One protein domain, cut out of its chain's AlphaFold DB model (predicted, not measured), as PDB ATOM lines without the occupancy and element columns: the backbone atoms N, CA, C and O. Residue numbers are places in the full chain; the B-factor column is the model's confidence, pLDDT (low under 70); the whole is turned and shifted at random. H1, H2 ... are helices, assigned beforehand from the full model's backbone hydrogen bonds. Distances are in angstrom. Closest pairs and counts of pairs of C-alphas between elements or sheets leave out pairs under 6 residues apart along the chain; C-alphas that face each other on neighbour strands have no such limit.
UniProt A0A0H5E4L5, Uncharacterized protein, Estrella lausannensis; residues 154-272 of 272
ATOM      1  N   ASN A 154      -1.378 -21.957 -33.383       56.16
ATOM      2  CA  ASN A 154      -0.706 -23.227 -33.637       56.16
ATOM      3  C   ASN A 154      -0.175 -23.777 -32.315       56.16
ATOM      4  O   ASN A 154       0.938 -23.471 -31.888       56.16
ATOM      5  N   ASN A 155      -1.020 -24.558 -31.657       59.12
ATOM      6  CA  ASN A 155      -0.822 -24.911 -30.259       59.12
ATOM      7  C   ASN A 155      -0.006 -26.209 -30.126       59.12
ATOM      8  O   ASN A 155       0.677 -26.425 -29.130       59.12
ATOM      9  N   HIS A 156       0.028 -27.038 -31.172       59.47
ATOM     10  CA  HIS A 156       0.722 -28.325 -31.168       59.47
ATOM     11  C   HIS A 156       2.246 -28.204 -30.987       59.47
ATOM     12  O   HIS A 156       2.822 -28.862 -30.121       59.47
ATOM     13  N   LEU A 157       2.903 -27.334 -31.767       55.12
ATOM     14  CA  LEU A 157       4.354 -27.095 -31.656       55.12
ATOM     15  C   LEU A 157       4.729 -26.529 -30.284       55.12
ATOM     16  O   LEU A 157       5.762 -26.881 -29.716       55.12
ATOM     17  N   PHE A 158       3.846 -25.700 -29.737       64.31
ATOM     18  CA  PHE A 158       3.993 -25.113 -28.421       64.31
ATOM     19  C   PHE A 158       3.974 -26.180 -27.306       64.31
ATOM     20  O   PHE A 158       4.898 -26.250 -26.493       64.31
ATOM     21  N   PHE A 159       2.987 -27.082 -27.309       66.81
ATOM     22  CA  PHE A 159       2.920 -28.168 -26.322       66.81
ATOM     23  C   PHE A 159       4.067 -29.178 -26.462       66.81
ATOM     24  O   PHE A 159       4.570 -29.675 -25.452       66.81
ATOM     25  N   LEU A 160       4.520 -29.457 -27.691       63.16
ATOM     26  CA  LEU A 160       5.706 -30.284 -27.932       63.16
ATOM     27  C   LEU A 160       6.973 -29.653 -27.340       63.16
ATOM     28  O   LEU A 160       7.756 -30.353 -26.701       63.16
ATOM     29  N   PHE A 161       7.144 -28.337 -27.475       66.44
ATOM     30  CA  PHE A 161       8.270 -27.632 -26.872       66.44
ATOM     31  C   PHE A 161       8.254 -27.713 -25.339       66.44
ATOM     32  O   PHE A 161       9.258 -28.069 -24.719       66.44
ATOM     33  N   CYS A 162       7.112 -27.432 -24.708       69.44
ATOM     34  CA  CYS A 162       6.993 -27.529 -23.253       69.44
ATOM     35  C   CYS A 162       7.238 -28.957 -22.753       69.44
ATOM     36  O   CYS A 162       7.911 -29.146 -21.741       69.44
ATOM     37  N   LYS A 163       6.765 -29.970 -23.486       70.25
ATOM     38  CA  LYS A 163       7.082 -31.375 -23.206       70.25
ATOM     39  C   LYS A 163       8.593 -31.626 -23.250       70.25
ATOM     40  O   LYS A 163       9.125 -32.275 -22.351       70.25
ATOM     41  N   ASP A 164       9.289 -31.119 -24.264       66.69
ATOM     42  CA  ASP A 164      10.738 -31.293 -24.397       66.69
ATOM     43  C   ASP A 164      11.514 -30.583 -23.284       66.69
ATOM     44  O   ASP A 164      12.482 -31.142 -22.765       66.69
ATOM     45  N   MET A 165      11.066 -29.398 -22.863       68.00
ATOM     46  CA  MET A 165      11.611 -28.711 -21.691       68.00
ATOM     47  C   MET A 165      11.432 -29.533 -20.414       68.00
ATOM     48  O   MET A 165      12.395 -29.714 -19.672       68.00
ATOM     49  N   VAL A 166      10.236 -30.076 -20.168       70.50
ATOM     50  CA  VAL A 166       9.990 -30.916 -18.988       70.50
ATOM     51  C   VAL A 166      10.841 -32.180 -19.022       70.50
ATOM     52  O   VAL A 166      11.472 -32.513 -18.026       70.50
ATOM     53  N   ASN A 167      10.943 -32.852 -20.169       67.25
ATOM     54  CA  ASN A 167      11.762 -34.059 -20.288       67.25
ATOM     55  C   ASN A 167      13.255 -33.786 -20.057       67.25
ATOM     56  O   ASN A 167      13.957 -34.633 -19.507       67.25
ATOM     57  N   LYS A 168      13.755 -32.627 -20.501       64.88
ATOM     58  CA  LYS A 168      15.166 -32.258 -20.347       64.88
ATOM     59  C   LYS A 168      15.491 -31.730 -18.952       64.88
ATOM     60  O   LYS A 168      16.556 -32.048 -18.432       64.88
ATOM     61  N   PHE A 169      14.594 -30.948 -18.349       64.75
ATOM     62  CA  PHE A 169      14.895 -30.167 -17.143       64.75
ATOM     63  C   PHE A 169      14.073 -30.567 -15.915       64.75
ATOM     64  O   PHE A 169      14.406 -30.147 -14.811       64.75
ATOM     65  N   GLY A 170      13.061 -31.426 -16.054       68.88
ATOM     66  CA  GLY A 170      12.133 -31.811 -14.982       68.88
ATOM     67  C   GLY A 170      12.797 -32.422 -13.754       68.88
ATOM     68  O   GLY A 170      12.303 -32.264 -12.644       68.88
ATOM     69  N   ALA A 171      13.954 -33.066 -13.919       69.69
ATOM     70  CA  ALA A 171      14.718 -33.608 -12.796       69.69
ATOM     71  C   ALA A 171      15.508 -32.545 -12.009       69.69
ATOM     72  O   ALA A 171      15.872 -32.790 -10.862       69.69
ATOM     73  N   GLN A 172      15.818 -31.405 -12.629       66.06
ATOM     74  CA  GLN A 172      16.728 -30.381 -12.099       66.06
ATOM     75  C   GLN A 172      15.986 -29.114 -11.660       66.06
ATOM     76  O   GLN A 172      16.388 -28.485 -10.686       66.06
ATOM     77  N   HIS A 173      14.904 -28.778 -12.364       69.25
ATOM     78  CA  HIS A 173      14.096 -27.571 -12.175       69.25
ATOM     79  C   HIS A 173      12.598 -27.903 -12.150       69.25
ATOM     80  O   HIS A 173      11.840 -27.434 -13.003       69.25
ATOM     81  N   PRO A 174      12.167 -28.798 -11.243       70.62
ATOM     82  CA  PRO A 174      10.783 -29.230 -11.189       70.62
ATOM     83  C   PRO A 174       9.852 -28.030 -10.952       70.62
ATOM     84  O   PRO A 174       8.956 -27.789 -11.763       70.62
ATOM     85  N   GLU A 175      10.078 -27.252  -9.889       72.12
ATOM     86  CA  GLU A 175       9.192 -26.158  -9.452       72.12
ATOM     87  C   GLU A 175       8.988 -25.099 -10.542       72.12
ATOM     88  O   GLU A 175       7.875 -24.627 -10.772       72.12
ATOM     89  N   GLU A 176      10.042 -24.752 -11.275       70.12
ATOM     90  CA  GLU A 176       9.955 -23.738 -12.315       70.12
ATOM     91  C   GLU A 176       9.216 -24.223 -13.570       70.12
ATOM     92  O   GLU A 176       8.538 -23.441 -14.241       70.12
ATOM     93  N   LEU A 177       9.291 -25.518 -13.877       71.81
ATOM     94  CA  LEU A 177       8.499 -26.128 -14.944       71.81
ATOM     95  C   LEU A 177       7.026 -26.296 -14.549       71.81
ATOM     96  O   LEU A 177       6.152 -26.242 -15.419       71.81
ATOM     97  N   GLU A 178       6.735 -26.449 -13.256       78.00
ATOM     98  CA  GLU A 178       5.363 -26.408 -12.749       78.00
ATOM     99  C   GLU A 178       4.747 -25.016 -12.933       78.00
ATOM    100  O   GLU A 178       3.627 -24.927 -13.430       78.00
ATOM    101  N   ILE A 179       5.494 -23.933 -12.676       76.81
ATOM    102  CA  ILE A 179       5.037 -22.558 -12.958       76.81
ATOM    103  C   ILE A 179       4.622 -22.408 -14.424       76.81
ATOM    104  O   ILE A 179       3.565 -21.842 -14.711       76.81
ATOM    105  N   ILE A 180       5.421 -22.939 -15.356       73.19
ATOM    106  CA  ILE A 180       5.079 -22.906 -16.782       73.19
ATOM    107  C   ILE A 180       3.754 -23.626 -17.015       73.19
ATOM    108  O   ILE A 180       2.860 -23.060 -17.633       73.19
ATOM    109  N   PHE A 181       3.596 -24.847 -16.506       81.56
ATOM    110  CA  PHE A 181       2.353 -25.596 -16.675       81.56
ATOM    111  C   PHE A 181       1.135 -24.857 -16.112       81.56
ATOM    112  O   PHE A 181       0.113 -24.789 -16.792       81.56
ATOM    113  N   GLU A 182       1.239 -24.279 -14.914       83.38
ATOM    114  CA  GLU A 182       0.137 -23.530 -14.303       83.38
ATOM    115  C   GLU A 182      -0.235 -22.302 -15.141       83.38
ATOM    116  O   GLU A 182      -1.411 -22.077 -15.418       83.38
ATOM    117  N   MET A 183       0.751 -21.549 -15.635       79.12
ATOM    118  CA  MET A 183       0.492 -20.401 -16.509       79.12
ATOM    119  C   MET A 183      -0.216 -20.801 -17.809       79.12
ATOM    120  O   MET A 183      -1.067 -20.061 -18.304       79.12
ATOM    121  N   LEU A 184       0.109 -21.969 -18.365       76.81
ATOM    122  CA  LEU A 184      -0.535 -22.478 -19.577       76.81
ATOM    123  C   LEU A 184      -1.945 -22.980 -19.328       76.81
ATOM    124  O   LEU A 184      -2.829 -22.721 -20.143       76.81
ATOM    125  N   LEU A 185      -2.159 -23.662 -18.206       83.81
ATOM    126  CA  LEU A 185      -3.483 -24.093 -17.790       83.81
ATOM    127  C   LEU A 185      -4.401 -22.881 -17.595       83.81
ATOM    128  O   LEU A 185      -5.487 -22.848 -18.168       83.81
ATOM    129  N   GLU A 186      -3.952 -21.858 -16.867       83.81
ATOM    130  CA  GLU A 186      -4.719 -20.623 -16.666       83.81
ATOM    131  C   GLU A 186      -4.934 -19.849 -17.975       83.81
ATOM    132  O   GLU A 186      -6.030 -19.349 -18.241       83.81
ATOM    133  N   GLY A 187      -3.925 -19.813 -18.851       77.19
ATOM    134  CA  GLY A 187      -4.052 -19.238 -20.188       77.19
ATOM    135  C   GLY A 187      -5.133 -19.921 -21.031       77.19
ATOM    136  O   GLY A 187      -5.945 -19.234 -21.657       77.19
ATOM    137  N   TRP A 188      -5.185 -21.256 -21.010       82.50
ATOM    138  CA  TRP A 188      -6.233 -22.033 -21.676       82.50
ATOM    139  C   TRP A 188      -7.613 -21.768 -21.063       82.50
ATOM    140  O   TRP A 188      -8.548 -21.484 -21.810       82.50
ATOM    141  N   LYS A 189      -7.745 -21.784 -19.728       82.56
ATOM    142  CA  LYS A 189      -9.020 -21.503 -19.037       82.56
ATOM    143  C   LYS A 189      -9.584 -20.136 -19.424       82.56
ATOM    144  O   LYS A 189     -10.764 -20.026 -19.747       82.56
ATOM    145  N   SER A 190      -8.734 -19.108 -19.448       82.25
ATOM    146  CA  SER A 190      -9.121 -17.755 -19.860       82.25
ATOM    147  C   SER A 190      -9.562 -17.703 -21.324       82.25
ATOM    148  O   SER A 190     -10.605 -17.127 -21.624       82.25
ATOM    149  N   ALA A 191      -8.819 -18.334 -22.239       77.38
ATOM    150  CA  ALA A 191      -9.189 -18.365 -23.656       77.38
ATOM    151  C   ALA A 191     -10.507 -19.122 -23.897       77.38
ATOM    152  O   ALA A 191     -11.342 -18.681 -24.689       77.38
ATOM    153  N   PHE A 192     -10.704 -20.234 -23.186       79.12
ATOM    154  CA  PHE A 192     -11.938 -21.011 -23.198       79.12
ATOM    155  C   PHE A 192     -13.129 -20.165 -22.729       79.12
ATOM    156  O   PHE A 192     -14.147 -20.092 -23.422       79.12
ATOM    157  N   TYR A 193     -12.978 -19.470 -21.599       83.12
ATOM    158  CA  TYR A 193     -13.993 -18.568 -21.056       83.12
ATOM    159  C   TYR A 193     -14.385 -17.471 -22.057       83.12
ATOM    160  O   TYR A 193     -15.564 -17.289 -22.372       83.12
ATOM    161  N   ASP A 194     -13.389 -16.783 -22.620       81.12
ATOM    162  CA  ASP A 194     -13.595 -15.693 -23.574       81.12
ATOM    163  C   ASP A 194     -14.326 -16.161 -24.835       81.12
ATOM    164  O   ASP A 194     -15.239 -15.483 -25.321       81.12
ATOM    165  N   GLN A 195     -13.949 -17.327 -25.367       80.38
ATOM    166  CA  GLN A 195     -14.597 -17.911 -26.537       80.38
ATOM    167  C   GLN A 195     -16.082 -18.176 -26.269       80.38
ATOM    168  O   GLN A 195     -16.932 -17.796 -27.077       80.38
ATOM    169  N   PHE A 196     -16.407 -18.781 -25.126       81.62
ATOM    170  CA  PHE A 196     -17.790 -19.044 -24.739       81.62
ATOM    171  C   PHE A 196     -18.589 -17.757 -24.529       81.62
ATOM    172  O   PHE A 196     -19.739 -17.673 -24.970       81.62
ATOM    173  N   MET A 197     -17.981 -16.724 -23.940       83.06
ATOM    174  CA  MET A 197     -18.621 -15.414 -23.803       83.06
ATOM    175  C   MET A 197     -18.918 -14.712 -25.103       83.06
ATOM    176  O   MET A 197     -19.978 -14.095 -25.237       83.06
ATOM    177  N   GLN A 198     -18.034 -14.818 -26.080       84.31
ATOM    178  CA  GLN A 198     -18.319 -14.278 -27.400       84.31
ATOM    179  C   GLN A 198     -19.491 -15.008 -28.060       84.31
ATOM    180  O   GLN A 198     -20.346 -14.358 -28.660       84.31
ATOM    181  N   GLU A 199     -19.580 -16.323 -27.890       81.62
ATOM    182  CA  GLU A 199     -20.598 -17.131 -28.564       81.62
ATOM    183  C   GLU A 199     -21.976 -16.996 -27.925       81.62
ATOM    184  O   GLU A 199     -22.968 -16.864 -28.644       81.62
ATOM    185  N   CYS A 200     -22.041 -16.871 -26.600       82.31
ATOM    186  CA  CYS A 200     -23.278 -16.509 -25.910       82.31
ATOM    187  C   CYS A 200     -23.769 -15.111 -26.329       82.31
ATOM    188  O   CYS A 200     -24.938 -14.916 -26.661       82.31
ATOM    189  N   LYS A 201     -22.871 -14.123 -26.437       82.81
ATOM    190  CA  LYS A 201     -23.248 -12.777 -26.916       82.81
ATOM    191  C   LYS A 201     -23.798 -12.778 -28.345       82.81
ATOM    192  O   LYS A 201     -24.592 -11.905 -28.687       82.81
ATOM    193  N   LYS A 202     -23.375 -13.724 -29.187       86.19
ATOM    194  CA  LYS A 202     -23.834 -13.841 -30.582       86.19
ATOM    195  C   LYS A 202     -25.129 -14.640 -30.728       86.19
ATOM    196  O   LYS A 202     -25.872 -14.379 -31.671       86.19
ATOM    197  N   SER A 203     -25.388 -15.611 -29.853       83.50
ATOM    198  CA  SER A 203     -26.506 -16.549 -29.988       83.50
ATOM    199  C   SER A 203     -27.324 -16.656 -28.694       83.50
ATOM    200  O   SER A 203     -26.936 -17.381 -27.777       83.50
ATOM    201  N   PRO A 204     -28.499 -16.000 -28.621       83.94
ATOM    202  CA  PRO A 204     -29.398 -16.096 -27.466       83.94
ATOM    203  C   PRO A 204     -29.869 -17.527 -27.168       83.94
ATOM    204  O   PRO A 204     -30.070 -17.897 -26.013       83.94
ATOM    205  N   GLU A 205     -30.024 -18.357 -28.204       82.81
ATOM    206  CA  GLU A 205     -30.389 -19.772 -28.064       82.81
ATOM    207  C   GLU A 205     -29.282 -20.562 -27.356       82.81
ATOM    208  O   GLU A 205     -29.562 -21.352 -26.454       82.81
ATOM    209  N   PHE A 206     -28.024 -20.289 -27.712       81.12
ATOM    210  CA  PHE A 206     -26.856 -20.881 -27.067       81.12
ATOM    211  C   PHE A 206     -26.703 -20.395 -25.621       81.12
ATOM    212  O   PHE A 206     -26.502 -21.209 -24.727       81.12
ATOM    213  N   THR A 207     -26.895 -19.099 -25.365       82.81
ATOM    214  CA  THR A 207     -26.892 -18.523 -24.007       82.81
ATOM    215  C   THR A 207     -27.913 -19.199 -23.109       82.81
ATOM    216  O   THR A 207     -27.595 -19.615 -21.995       82.81
ATOM    217  N   LYS A 208     -29.140 -19.379 -23.608       80.81
ATOM    218  CA  LYS A 208     -30.188 -20.071 -22.862       80.81
ATOM    219  C   LYS A 208     -29.805 -21.521 -22.572       80.81
ATOM    220  O   LYS A 208     -30.049 -21.977 -21.458       80.81
ATOM    221  N   ALA A 209     -29.195 -22.229 -23.523       77.31
ATOM    222  CA  ALA A 209     -28.696 -23.587 -23.307       77.31
ATOM    223  C   ALA A 209     -27.601 -23.633 -22.225       77.31
ATOM    224  O   ALA A 209     -27.698 -24.446 -21.316       77.31
ATOM    225  N   VAL A 210     -26.633 -22.711 -22.247       76.75
ATOM    226  CA  VAL A 210     -25.570 -22.615 -21.227       76.75
ATOM    227  C   VAL A 210     -26.137 -22.357 -19.824       76.75
ATOM    228  O   VAL A 210     -25.670 -22.952 -18.859       76.75
ATOM    229  N   ILE A 211     -27.168 -21.514 -19.702       77.88
ATOM    230  CA  ILE A 211     -27.810 -21.210 -18.412       77.88
ATOM    231  C   ILE A 211     -28.662 -22.385 -17.901       77.88
ATOM    232  O   ILE A 211     -28.774 -22.585 -16.692       77.88
ATOM    233  N   THR A 212     -29.311 -23.137 -18.797       75.50
ATOM    234  CA  THR A 212     -30.358 -24.109 -18.425       75.50
ATOM    235  C   THR A 212     -29.942 -25.578 -18.493       75.50
ATOM    236  O   THR A 212     -30.587 -26.392 -17.832       75.50
ATOM    237  N   ASP A 213     -28.890 -25.934 -19.239       66.44
ATOM    238  CA  ASP A 213     -28.499 -27.325 -19.497       66.44
ATOM    239  C   ASP A 213     -26.974 -27.553 -19.409       66.44
ATOM    240  O   ASP A 213     -26.212 -27.428 -20.372       66.44
ATOM    241  N   LEU A 214     -26.530 -27.935 -18.207       57.09
ATOM    242  CA  LEU A 214     -25.131 -28.219 -17.864       57.09
ATOM    243  C   LEU A 214     -24.600 -29.546 -18.445       57.09
ATOM    244  O   LEU A 214     -23.393 -29.782 -18.392       57.09
ATOM    245  N   GLN A 215     -25.450 -30.428 -18.995       53.78
ATOM    246  CA  GLN A 215     -25.015 -31.766 -19.440       53.78
ATOM    247  C   GLN A 215     -24.132 -31.749 -20.699       53.78
ATOM    248  O   GLN A 215     -23.428 -32.720 -20.967       53.78
ATOM    249  N   THR A 216     -24.110 -30.642 -21.441       54.59
ATOM    250  CA  THR A 216     -23.309 -30.479 -22.669       54.59
ATOM    251  C   THR A 216     -21.795 -30.360 -22.406       54.59
ATOM    252  O   THR A 216     -21.001 -30.383 -23.344       54.59
ATOM    253  N   PHE A 217     -21.375 -30.248 -21.141       59.81
ATOM    254  CA  PHE A 217     -20.012 -29.865 -20.744       59.81
ATOM    255  C   PHE A 217     -19.274 -30.949 -19.950       59.81
ATOM    256  O   PHE A 217     -18.558 -30.663 -18.991       59.81
ATOM    257  N   ASP A 218     -19.440 -32.205 -20.365       63.72
ATOM    258  CA  ASP A 218     -18.692 -33.341 -19.824       63.72
ATOM    259  C   ASP A 218     -17.168 -33.094 -19.939       63.72
ATOM    260  O   ASP A 218     -16.666 -32.864 -21.046       63.72
ATOM    261  N   PRO A 219     -16.394 -33.171 -18.836       60.94
ATOM    262  CA  PRO A 219     -14.935 -33.099 -18.869       60.94
ATOM    263  C   PRO A 219     -14.288 -34.037 -19.899       60.94
ATOM    264  O   PRO A 219     -13.244 -33.701 -20.457       60.94
ATOM    265  N   ALA A 220     -14.904 -35.187 -20.199       62.88
ATOM    266  CA  ALA A 220     -14.417 -36.108 -21.226       62.88
ATOM    267  C   ALA A 220     -14.414 -35.491 -22.636       62.88
ATOM    268  O   ALA A 220     -13.496 -35.752 -23.411       62.88
ATOM    269  N   TYR A 221     -15.395 -34.642 -22.956       65.69
ATOM    270  CA  TYR A 221     -15.458 -33.915 -24.224       65.69
ATOM    271  C   TYR A 221     -14.363 -32.842 -24.315       65.69
ATOM    272  O   TYR A 221     -13.723 -32.676 -25.351       65.69
ATOM    273  N   LEU A 222     -14.097 -32.146 -23.208       65.25
ATOM    274  CA  LEU A 222     -13.068 -31.104 -23.146       65.25
ATOM    275  C   LEU A 222     -11.650 -31.682 -23.252       65.25
ATOM    276  O   LEU A 222     -10.797 -31.089 -23.908       65.25
ATOM    277  N   LEU A 223     -11.413 -32.871 -22.690       62.72
ATOM    278  CA  LEU A 223     -10.143 -33.596 -22.813       62.72
ATOM    279  C   LEU A 223      -9.801 -34.009 -24.256       62.72
ATOM    280  O   LEU A 223      -8.637 -34.296 -24.538       62.72
ATOM    281  N   ASP A 224     -10.778 -34.045 -25.169       65.19
ATOM    282  CA  ASP A 224     -10.541 -34.402 -26.572       65.19
ATOM    283  C   ASP A 224     -10.053 -33.215 -27.429       65.19
ATOM    284  O   ASP A 224      -9.576 -33.409 -28.553       65.19
ATOM    285  N   GLN A 225     -10.092 -31.989 -26.889       70.44
ATOM    286  CA  GLN A 225      -9.554 -30.801 -27.552       70.44
ATOM    287  C   GLN A 225      -8.027 -30.881 -27.680       70.44
ATOM    288  O   GLN A 225      -7.328 -31.322 -26.766       70.44
ATOM    289  N   GLU A 226      -7.496 -30.435 -28.820       67.00
ATOM    290  CA  GLU A 226      -6.064 -30.523 -29.142       67.00
ATOM    291  C   GLU A 226      -5.184 -29.822 -28.094       67.00
ATOM    292  O   GLU A 226      -4.142 -30.350 -27.700       67.00
ATOM    293  N   ASP A 227      -5.663 -28.703 -27.550       68.19
ATOM    294  CA  ASP A 227      -4.937 -27.937 -26.539       68.19
ATOM    295  C   ASP A 227      -4.868 -28.656 -25.196       68.19
ATOM    296  O   ASP A 227      -3.827 -28.702 -24.538       68.19
ATOM    297  N   VAL A 228      -5.968 -29.301 -24.818       75.06
ATOM    298  CA  VAL A 228      -6.044 -30.065 -23.575       75.06
ATOM    299  C   VAL A 228      -5.221 -31.346 -23.691       75.06
ATOM    300  O   VAL A 228      -4.526 -31.709 -22.744       75.06
ATOM    301  N   LYS A 229      -5.181 -31.985 -24.868       72.88
ATOM    302  CA  LYS A 229      -4.246 -33.088 -25.158       72.88
ATOM    303  C   LYS A 229      -2.792 -32.650 -24.986       72.88
ATOM    304  O   LYS A 229      -1.992 -33.399 -24.427       72.88
ATOM    305  N   GLY A 230      -2.460 -31.436 -25.416       72.25
ATOM    306  CA  GLY A 230      -1.159 -30.821 -25.185       72.25
ATOM    307  C   GLY A 230      -0.821 -30.645 -23.702       72.25
ATOM    308  O   GLY A 230       0.243 -31.081 -23.256       72.25
ATOM    309  N   LEU A 231      -1.750 -30.100 -22.913       79.00
ATOM    310  CA  LEU A 231      -1.604 -29.982 -21.457       79.00
ATOM    311  C   LEU A 231      -1.463 -31.352 -20.776       79.00
ATOM    312  O   LEU A 231      -0.614 -31.513 -19.906       79.00
ATOM    313  N   VAL A 232      -2.217 -32.367 -21.208       79.44
ATOM    314  CA  VAL A 232      -2.104 -33.751 -20.707       79.44
ATOM    315  C   VAL A 232      -0.716 -34.336 -20.982       79.44
ATOM    316  O   VAL A 232      -0.157 -35.039 -20.141       79.44
ATOM    317  N   VAL A 233      -0.130 -34.054 -22.147       74.19
ATOM    318  CA  VAL A 233       1.228 -34.502 -22.483       74.19
ATOM    319  C   VAL A 233       2.266 -33.875 -21.547       74.19
ATOM    320  O   VAL A 233       3.154 -34.589 -21.077       74.19
ATOM    321  N   ILE A 234       2.135 -32.582 -21.236       77.00
ATOM    322  CA  ILE A 234       3.014 -31.900 -20.274       77.00
ATOM    323  C   ILE A 234       2.784 -32.438 -18.855       77.00
ATOM    324  O   ILE A 234       3.754 -32.756 -18.173       77.00
ATOM    325  N   ASP A 235       1.531 -32.607 -18.418       84.00
ATOM    326  CA  ASP A 235       1.188 -33.135 -17.087       84.00
ATOM    327  C   ASP A 235       1.762 -34.539 -16.862       84.00
ATOM    328  O   ASP A 235       2.329 -34.836 -15.812       84.00
ATOM    329  N   ASN A 236       1.685 -35.402 -17.876       77.75
ATOM    330  CA  ASN A 236       2.282 -36.732 -17.821       77.75
ATOM    331  C   ASN A 236       3.809 -36.676 -17.707       77.75
ATOM    332  O   ASN A 236       4.382 -37.457 -16.950       77.75
ATOM    333  N   ALA A 237       4.462 -35.764 -18.434       73.81
ATOM    334  CA  ALA A 237       5.905 -35.564 -18.329       73.81
ATOM    335  C   ALA A 237       6.289 -35.043 -16.932       73.81
ATOM    336  O   ALA A 237       7.223 -35.556 -16.323       73.81
ATOM    337  N   LEU A 238       5.522 -34.100 -16.375       78.81
ATOM    338  CA  LEU A 238       5.731 -33.584 -15.019       78.81
ATOM    339  C   LEU A 238       5.529 -34.672 -13.960       78.81
ATOM    340  O   LEU A 238       6.346 -34.793 -13.052       78.81
ATOM    341  N   ASN A 239       4.514 -35.527 -14.094       79.31
ATOM    342  CA  ASN A 239       4.247 -36.630 -13.158       79.31
ATOM    343  C   ASN A 239       5.408 -37.630 -13.022       79.31
ATOM    344  O   ASN A 239       5.523 -38.304 -11.997       79.31
ATOM    345  N   LEU A 240       6.292 -37.730 -14.022       76.25
ATOM    346  CA  LEU A 240       7.512 -38.539 -13.914       76.25
ATOM    347  C   LEU A 240       8.511 -37.955 -12.903       76.25
ATOM    348  O   LEU A 240       9.297 -38.699 -12.314       76.25
ATOM    349  N   HIS A 241       8.458 -36.642 -12.684       75.25
ATOM    350  CA  HIS A 241       9.346 -35.896 -11.798       75.25
ATOM    351  C   HIS A 241       8.681 -35.526 -10.462       75.25
ATOM    352  O   HIS A 241       9.362 -35.426  -9.443       75.25
ATOM    353  N   PHE A 242       7.350 -35.425 -10.436       73.75
ATOM    354  CA  PHE A 242       6.563 -34.978  -9.289       73.75
ATOM    355  C   PHE A 242       5.638 -36.067  -8.744       73.75
ATOM    356  O   PHE A 242       4.474 -36.192  -9.125       73.75
ATOM    357  N   LYS A 243       6.140 -36.863  -7.796       67.75
ATOM    358  CA  LYS A 243       5.315 -37.882  -7.134       67.75
ATOM    359  C   LYS A 243       4.249 -37.232  -6.246       67.75
ATOM    360  O   LYS A 243       4.581 -36.454  -5.360       67.75
ATOM    361  N   GLY A 244       2.992 -37.639  -6.423       66.12
ATOM    362  CA  GLY A 244       1.873 -37.238  -5.560       66.12
ATOM    363  C   GLY A 244       1.085 -36.016  -6.037       66.12
ATOM    364  O   GLY A 244       0.185 -35.581  -5.325       66.12
ATOM    365  N   ARG A 245       1.387 -35.486  -7.227       75.94
ATOM    366  CA  ARG A 245       0.603 -34.419  -7.857       75.94
ATOM    367  C   ARG A 245      -0.788 -34.925  -8.259       75.94
ATOM    368  O   ARG A 245      -0.929 -36.050  -8.744       75.94
ATOM    369  N   THR A 246      -1.803 -34.080  -8.088       75.56
ATOM    370  CA  THR A 246      -3.152 -34.323  -8.615       75.56
ATOM    371  C   THR A 246      -3.108 -34.307 -10.138       75.56
ATOM    372  O   THR A 246      -2.594 -33.354 -10.727       75.56
ATOM    373  N   LYS A 247      -3.650 -35.341 -10.788       80.31
ATOM    374  CA  LYS A 247      -3.634 -35.414 -12.256       80.31
ATOM    375  C   LYS A 247      -4.466 -34.285 -12.854       80.31
ATOM    376  O   LYS A 247      -5.504 -33.922 -12.298       80.31
ATOM    377  N   LEU A 248      -4.083 -33.789 -14.031       81.69
ATOM    378  CA  LEU A 248      -4.855 -32.758 -14.733       81.69
ATOM    379  C   LEU A 248      -6.326 -33.164 -14.920       81.69
ATOM    380  O   LEU A 248      -7.222 -32.355 -14.713       81.69
ATOM    381  N   SER A 249      -6.595 -34.431 -15.239       77.69
ATOM    382  CA  SER A 249      -7.963 -34.942 -15.403       77.69
ATOM    383  C   SER A 249      -8.794 -34.935 -14.119       77.69
ATOM    384  O   SER A 249     -10.020 -34.913 -14.192       77.69
ATOM    385  N   GLU A 250      -8.158 -34.979 -12.951       82.25
ATOM    386  CA  GLU A 250      -8.826 -34.845 -11.657       82.25
ATOM    387  C   GLU A 250      -9.080 -33.367 -11.359       82.25
ATOM    388  O   GLU A 250     -10.209 -33.013 -11.048       82.25
ATOM    389  N   ARG A 251      -8.086 -32.497 -11.582       83.81
ATOM    390  CA  ARG A 251      -8.230 -31.040 -11.407       83.81
ATOM    391  C   ARG A 251      -9.314 -30.436 -12.293       83.81
ATOM    392  O   ARG A 251     -10.123 -29.646 -11.824       83.81
ATOM    393  N   LEU A 252      -9.377 -30.836 -13.564       81.31
ATOM    394  CA  LEU A 252     -10.379 -30.322 -14.498       81.31
ATOM    395  C   LEU A 252     -11.815 -30.634 -14.052       81.31
ATOM    396  O   LEU A 252     -12.710 -29.844 -14.337       81.31
ATOM    397  N   LYS A 253     -12.051 -31.735 -13.322       79.50
ATOM    398  CA  LYS A 253     -13.389 -32.044 -12.783       79.50
ATOM    399  C   LYS A 253     -13.874 -31.003 -11.780       79.50
ATOM    400  O   LYS A 253     -15.080 -30.806 -11.689       79.50
ATOM    401  N   ASP A 254     -12.952 -30.358 -11.074       84.06
ATOM    402  CA  ASP A 254     -13.258 -29.324 -10.092       84.06
ATOM    403  C   ASP A 254     -13.237 -27.926 -10.735       84.06
ATOM    404  O   ASP A 254     -14.126 -27.115 -10.480       84.06
ATOM    405  N   ASP A 255     -12.278 -27.664 -11.629       82.94
ATOM    406  CA  ASP A 255     -12.099 -26.354 -12.272       82.94
ATOM    407  C   ASP A 255     -13.215 -26.019 -13.282       82.94
ATOM    408  O   ASP A 255     -13.656 -24.871 -13.361       82.94
ATOM    409  N   ILE A 256     -13.691 -27.000 -14.062       80.06
ATOM    410  CA  ILE A 256     -14.710 -26.775 -15.104       80.06
ATOM    411  C   ILE A 256     -16.035 -26.272 -14.498       80.06
ATOM    412  O   ILE A 256     -16.535 -25.249 -14.970       80.06
ATOM    413  N   PRO A 257     -16.613 -26.904 -13.455       78.19
ATOM    414  CA  PRO A 257     -17.823 -26.389 -12.814       78.19
ATOM    415  C   PRO A 257     -17.690 -24.955 -12.296       78.19
ATOM    416  O   PRO A 257     -18.647 -24.189 -12.385       78.19
ATOM    417  N   VAL A 258     -16.519 -24.582 -11.770       84.38
ATOM    418  CA  VAL A 258     -16.262 -23.215 -11.292       84.38
ATOM    419  C   VAL A 258     -16.301 -22.232 -12.458       84.38
ATOM    420  O   VAL A 258     -17.088 -21.290 -12.417       84.38
ATOM    421  N   LEU A 259     -15.557 -22.510 -13.535       80.31
ATOM    422  CA  LEU A 259     -15.554 -21.680 -14.748       80.31
ATOM    423  C   LEU A 259     -16.959 -21.491 -15.326       80.31
ATOM    424  O   LEU A 259     -17.305 -20.397 -15.766       80.31
ATOM    425  N   PHE A 260     -17.784 -22.540 -15.313       77.50
ATOM    426  CA  PHE A 260     -19.165 -22.456 -15.789       77.50
ATOM    427  C   PHE A 260     -20.073 -21.654 -14.864       77.50
ATOM    428  O   PHE A 260     -20.906 -20.892 -15.350       77.50
ATOM    429  N   ASN A 261     -19.925 -21.794 -13.548       82.69
ATOM    430  CA  ASN A 261     -20.688 -20.976 -12.612       82.69
ATOM    431  C   ASN A 261     -20.353 -19.490 -12.781       82.69
ATOM    432  O   ASN A 261     -21.268 -18.669 -12.813       82.69
ATOM    433  N   ASP A 262     -19.075 -19.154 -12.957       86.06
ATOM    434  CA  ASP A 262     -18.639 -17.783 -13.237       86.06
ATOM    435  C   ASP A 262     -19.253 -17.270 -14.548       86.06
ATOM    436  O   ASP A 262     -19.839 -16.188 -14.582       86.06
ATOM    437  N   LEU A 263     -19.244 -18.105 -15.591       82.19
ATOM    438  CA  LEU A 263     -19.835 -17.807 -16.894       82.19
ATOM    439  C   LEU A 263     -21.335 -17.491 -16.798       82.19
ATOM    440  O   LEU A 263     -21.821 -16.519 -17.378       82.19
ATOM    441  N   VAL A 264     -22.081 -18.320 -16.065       84.38
ATOM    442  CA  VAL A 264     -23.525 -18.156 -15.856       84.38
ATOM    443  C   VAL A 264     -23.816 -16.907 -15.031       84.38
ATOM    444  O   VAL A 264     -24.749 -16.169 -15.359       84.38
ATOM    445  N   ASN A 265     -23.025 -16.639 -13.989       85.75
ATOM    446  CA  ASN A 265     -23.162 -15.436 -13.171       85.75
ATOM    447  C   ASN A 265     -22.963 -14.170 -14.014       85.75
ATOM    448  O   ASN A 265     -23.809 -13.272 -13.969       85.75
ATOM    449  N   ASP A 266     -21.911 -14.131 -14.830       86.88
ATOM    450  CA  ASP A 266     -21.615 -13.000 -15.713       86.88
ATOM    451  C   ASP A 266     -22.702 -12.810 -16.778       86.88
ATOM    452  O   ASP A 266     -23.168 -11.691 -17.003       86.88
ATOM    453  N   LEU A 267     -23.182 -13.894 -17.396       81.94
ATOM    454  CA  LEU A 267     -24.295 -13.838 -18.351       81.94
ATOM    455  C   LEU A 267     -25.586 -13.316 -17.726       81.94
ATOM    456  O   LEU A 267     -26.267 -12.476 -18.315       81.94
ATOM    457  N   THR A 268     -25.906 -13.782 -16.520       81.12
ATOM    458  CA  THR A 268     -27.110 -13.364 -15.795       81.12
ATOM    459  C   THR A 268     -27.020 -11.889 -15.397       81.12
ATOM    460  O   THR A 268     -28.003 -11.153 -15.512       81.12
ATOM    461  N   ALA A 269     -25.836 -11.426 -14.982       83.00
ATOM    462  CA  ALA A 269     -25.585 -10.024 -14.655       83.00
ATOM    463  C   ALA A 269     -25.729  -9.097 -15.875       83.00
ATOM    464  O   ALA A 269     -26.149  -7.947 -15.729       83.00
ATOM    465  N   LEU A 270     -25.428  -9.597 -17.077       78.62
ATOM    466  CA  LEU A 270     -25.567  -8.862 -18.336       78.62
ATOM    467  C   LEU A 270     -27.019  -8.732 -18.836       78.62
ATOM    468  O   LEU A 270     -27.240  -7.995 -19.795       78.62
ATOM    469  N   GLN A 271     -27.999  -9.385 -18.194       66.75
ATOM    470  CA  GLN A 271     -29.421  -9.384 -18.596       66.75
ATOM    471  C   GLN A 271     -29.660  -9.793 -20.067       66.75
ATOM    472  O   GLN A 271     -30.575  -9.271 -20.710       66.75
ATOM    473  N   LEU A 272     -28.822 -10.689 -20.605       57.06
ATOM    474  CA  LEU A 272     -28.943 -11.236 -21.965       57.06
ATOM    475  C   LEU A 272     -30.009 -12.334 -22.072       57.06
ATOM    476  O   LEU A 272     -30.181 -13.103 -21.100       57.06
TER     477      LEU A 272
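Overview. This is residues 154 to 272 of the 272 residues of an uncharacterized protein of Estrella lausannensis (UniProt A0A0H5E4L5). What shape do these atoms make? One long helix, H2, makes the long axis, with H6 along the half of it nearer its first residue and H1 side by side with H6, a loose up-and-down bundle in which each helix runs against the one before it. H7 slants past the other half of H2, the short H3 turns the chain at that far end, and the small H4 and H5 lead back to H6. How large is it, and what is it made of? The printed part has 119 residues with seven named helices, H1 to H7 in order, and no named strand; the class is all helix. It is elongated, 51 by 29 by 22 A, and only just loose, close to compact, with a radius of gyration of the C-alphas of 16.4 A.

Arrangement. What does the first helix meet? H1, residues 155 to 169, touches H6, residues 226 to 239, the same way at a shallow tilt of 5 degrees; their closest C-alphas, Phe 159 and Gly 230, are 5.0 A apart. H1 and H2, residues 174 to 202, form a hairpin and only just touch, with 3 pairs of C-alphas within 8 A, the closest being Val 166 and Leu 177 at 6.4 A. What else touches H2? H6 runs the opposite way at a shallow tilt of 20 degrees, with the C-alphas of Leu 185 and Leu 231 closest at 7.2 A. H3, residues 204 to 212, touches H2 only at the corner, at Cys 200 and Thr 207, whose C-alphas are 4.6 A apart. H7, residues 248 to 269, touches H2 at a tilt of 36 degrees, only just steep, with the C-alphas of Tyr 193 and Leu 259 closest at 7.2 A. Where are the short helices? H4, residues 214 to 217, is near H7; H5, residues 219 to 222, only just touches H7, with 3 pairs of C-alphas within 8 A, Pro 219 and Lys 253 closest at 6.4 A. Are the backbones helical throughout? In H1, H2, H3 and H6 every O i to N i+4 pair is within hydrogen-bond range, in H7 14 of 18; H4 and H5 are too short for such a pair.

Along the chain. Where do the helices begin and end? H1 begins at C-alpha 155, (-0.822, -24.911, -30.259), and H7 ends at C-alpha 269, (-25.585, -10.024, -14.655). Which are long? H2 measures 42.6 A, H7 30.8 A with a kink of 31 degrees near residue 255, H1 21.1 A and H6 20.0 A.

Size, cuts and confidence. How far does it reach? The two C-alphas farthest apart, Gln 172 and Gln 271, are 51.1 A apart. Is it whole? The printed part has no cut, and no link is long. Where is confidence low? 36 residues are under pLDDT 70, among them 154 to 162 and 213 to 224.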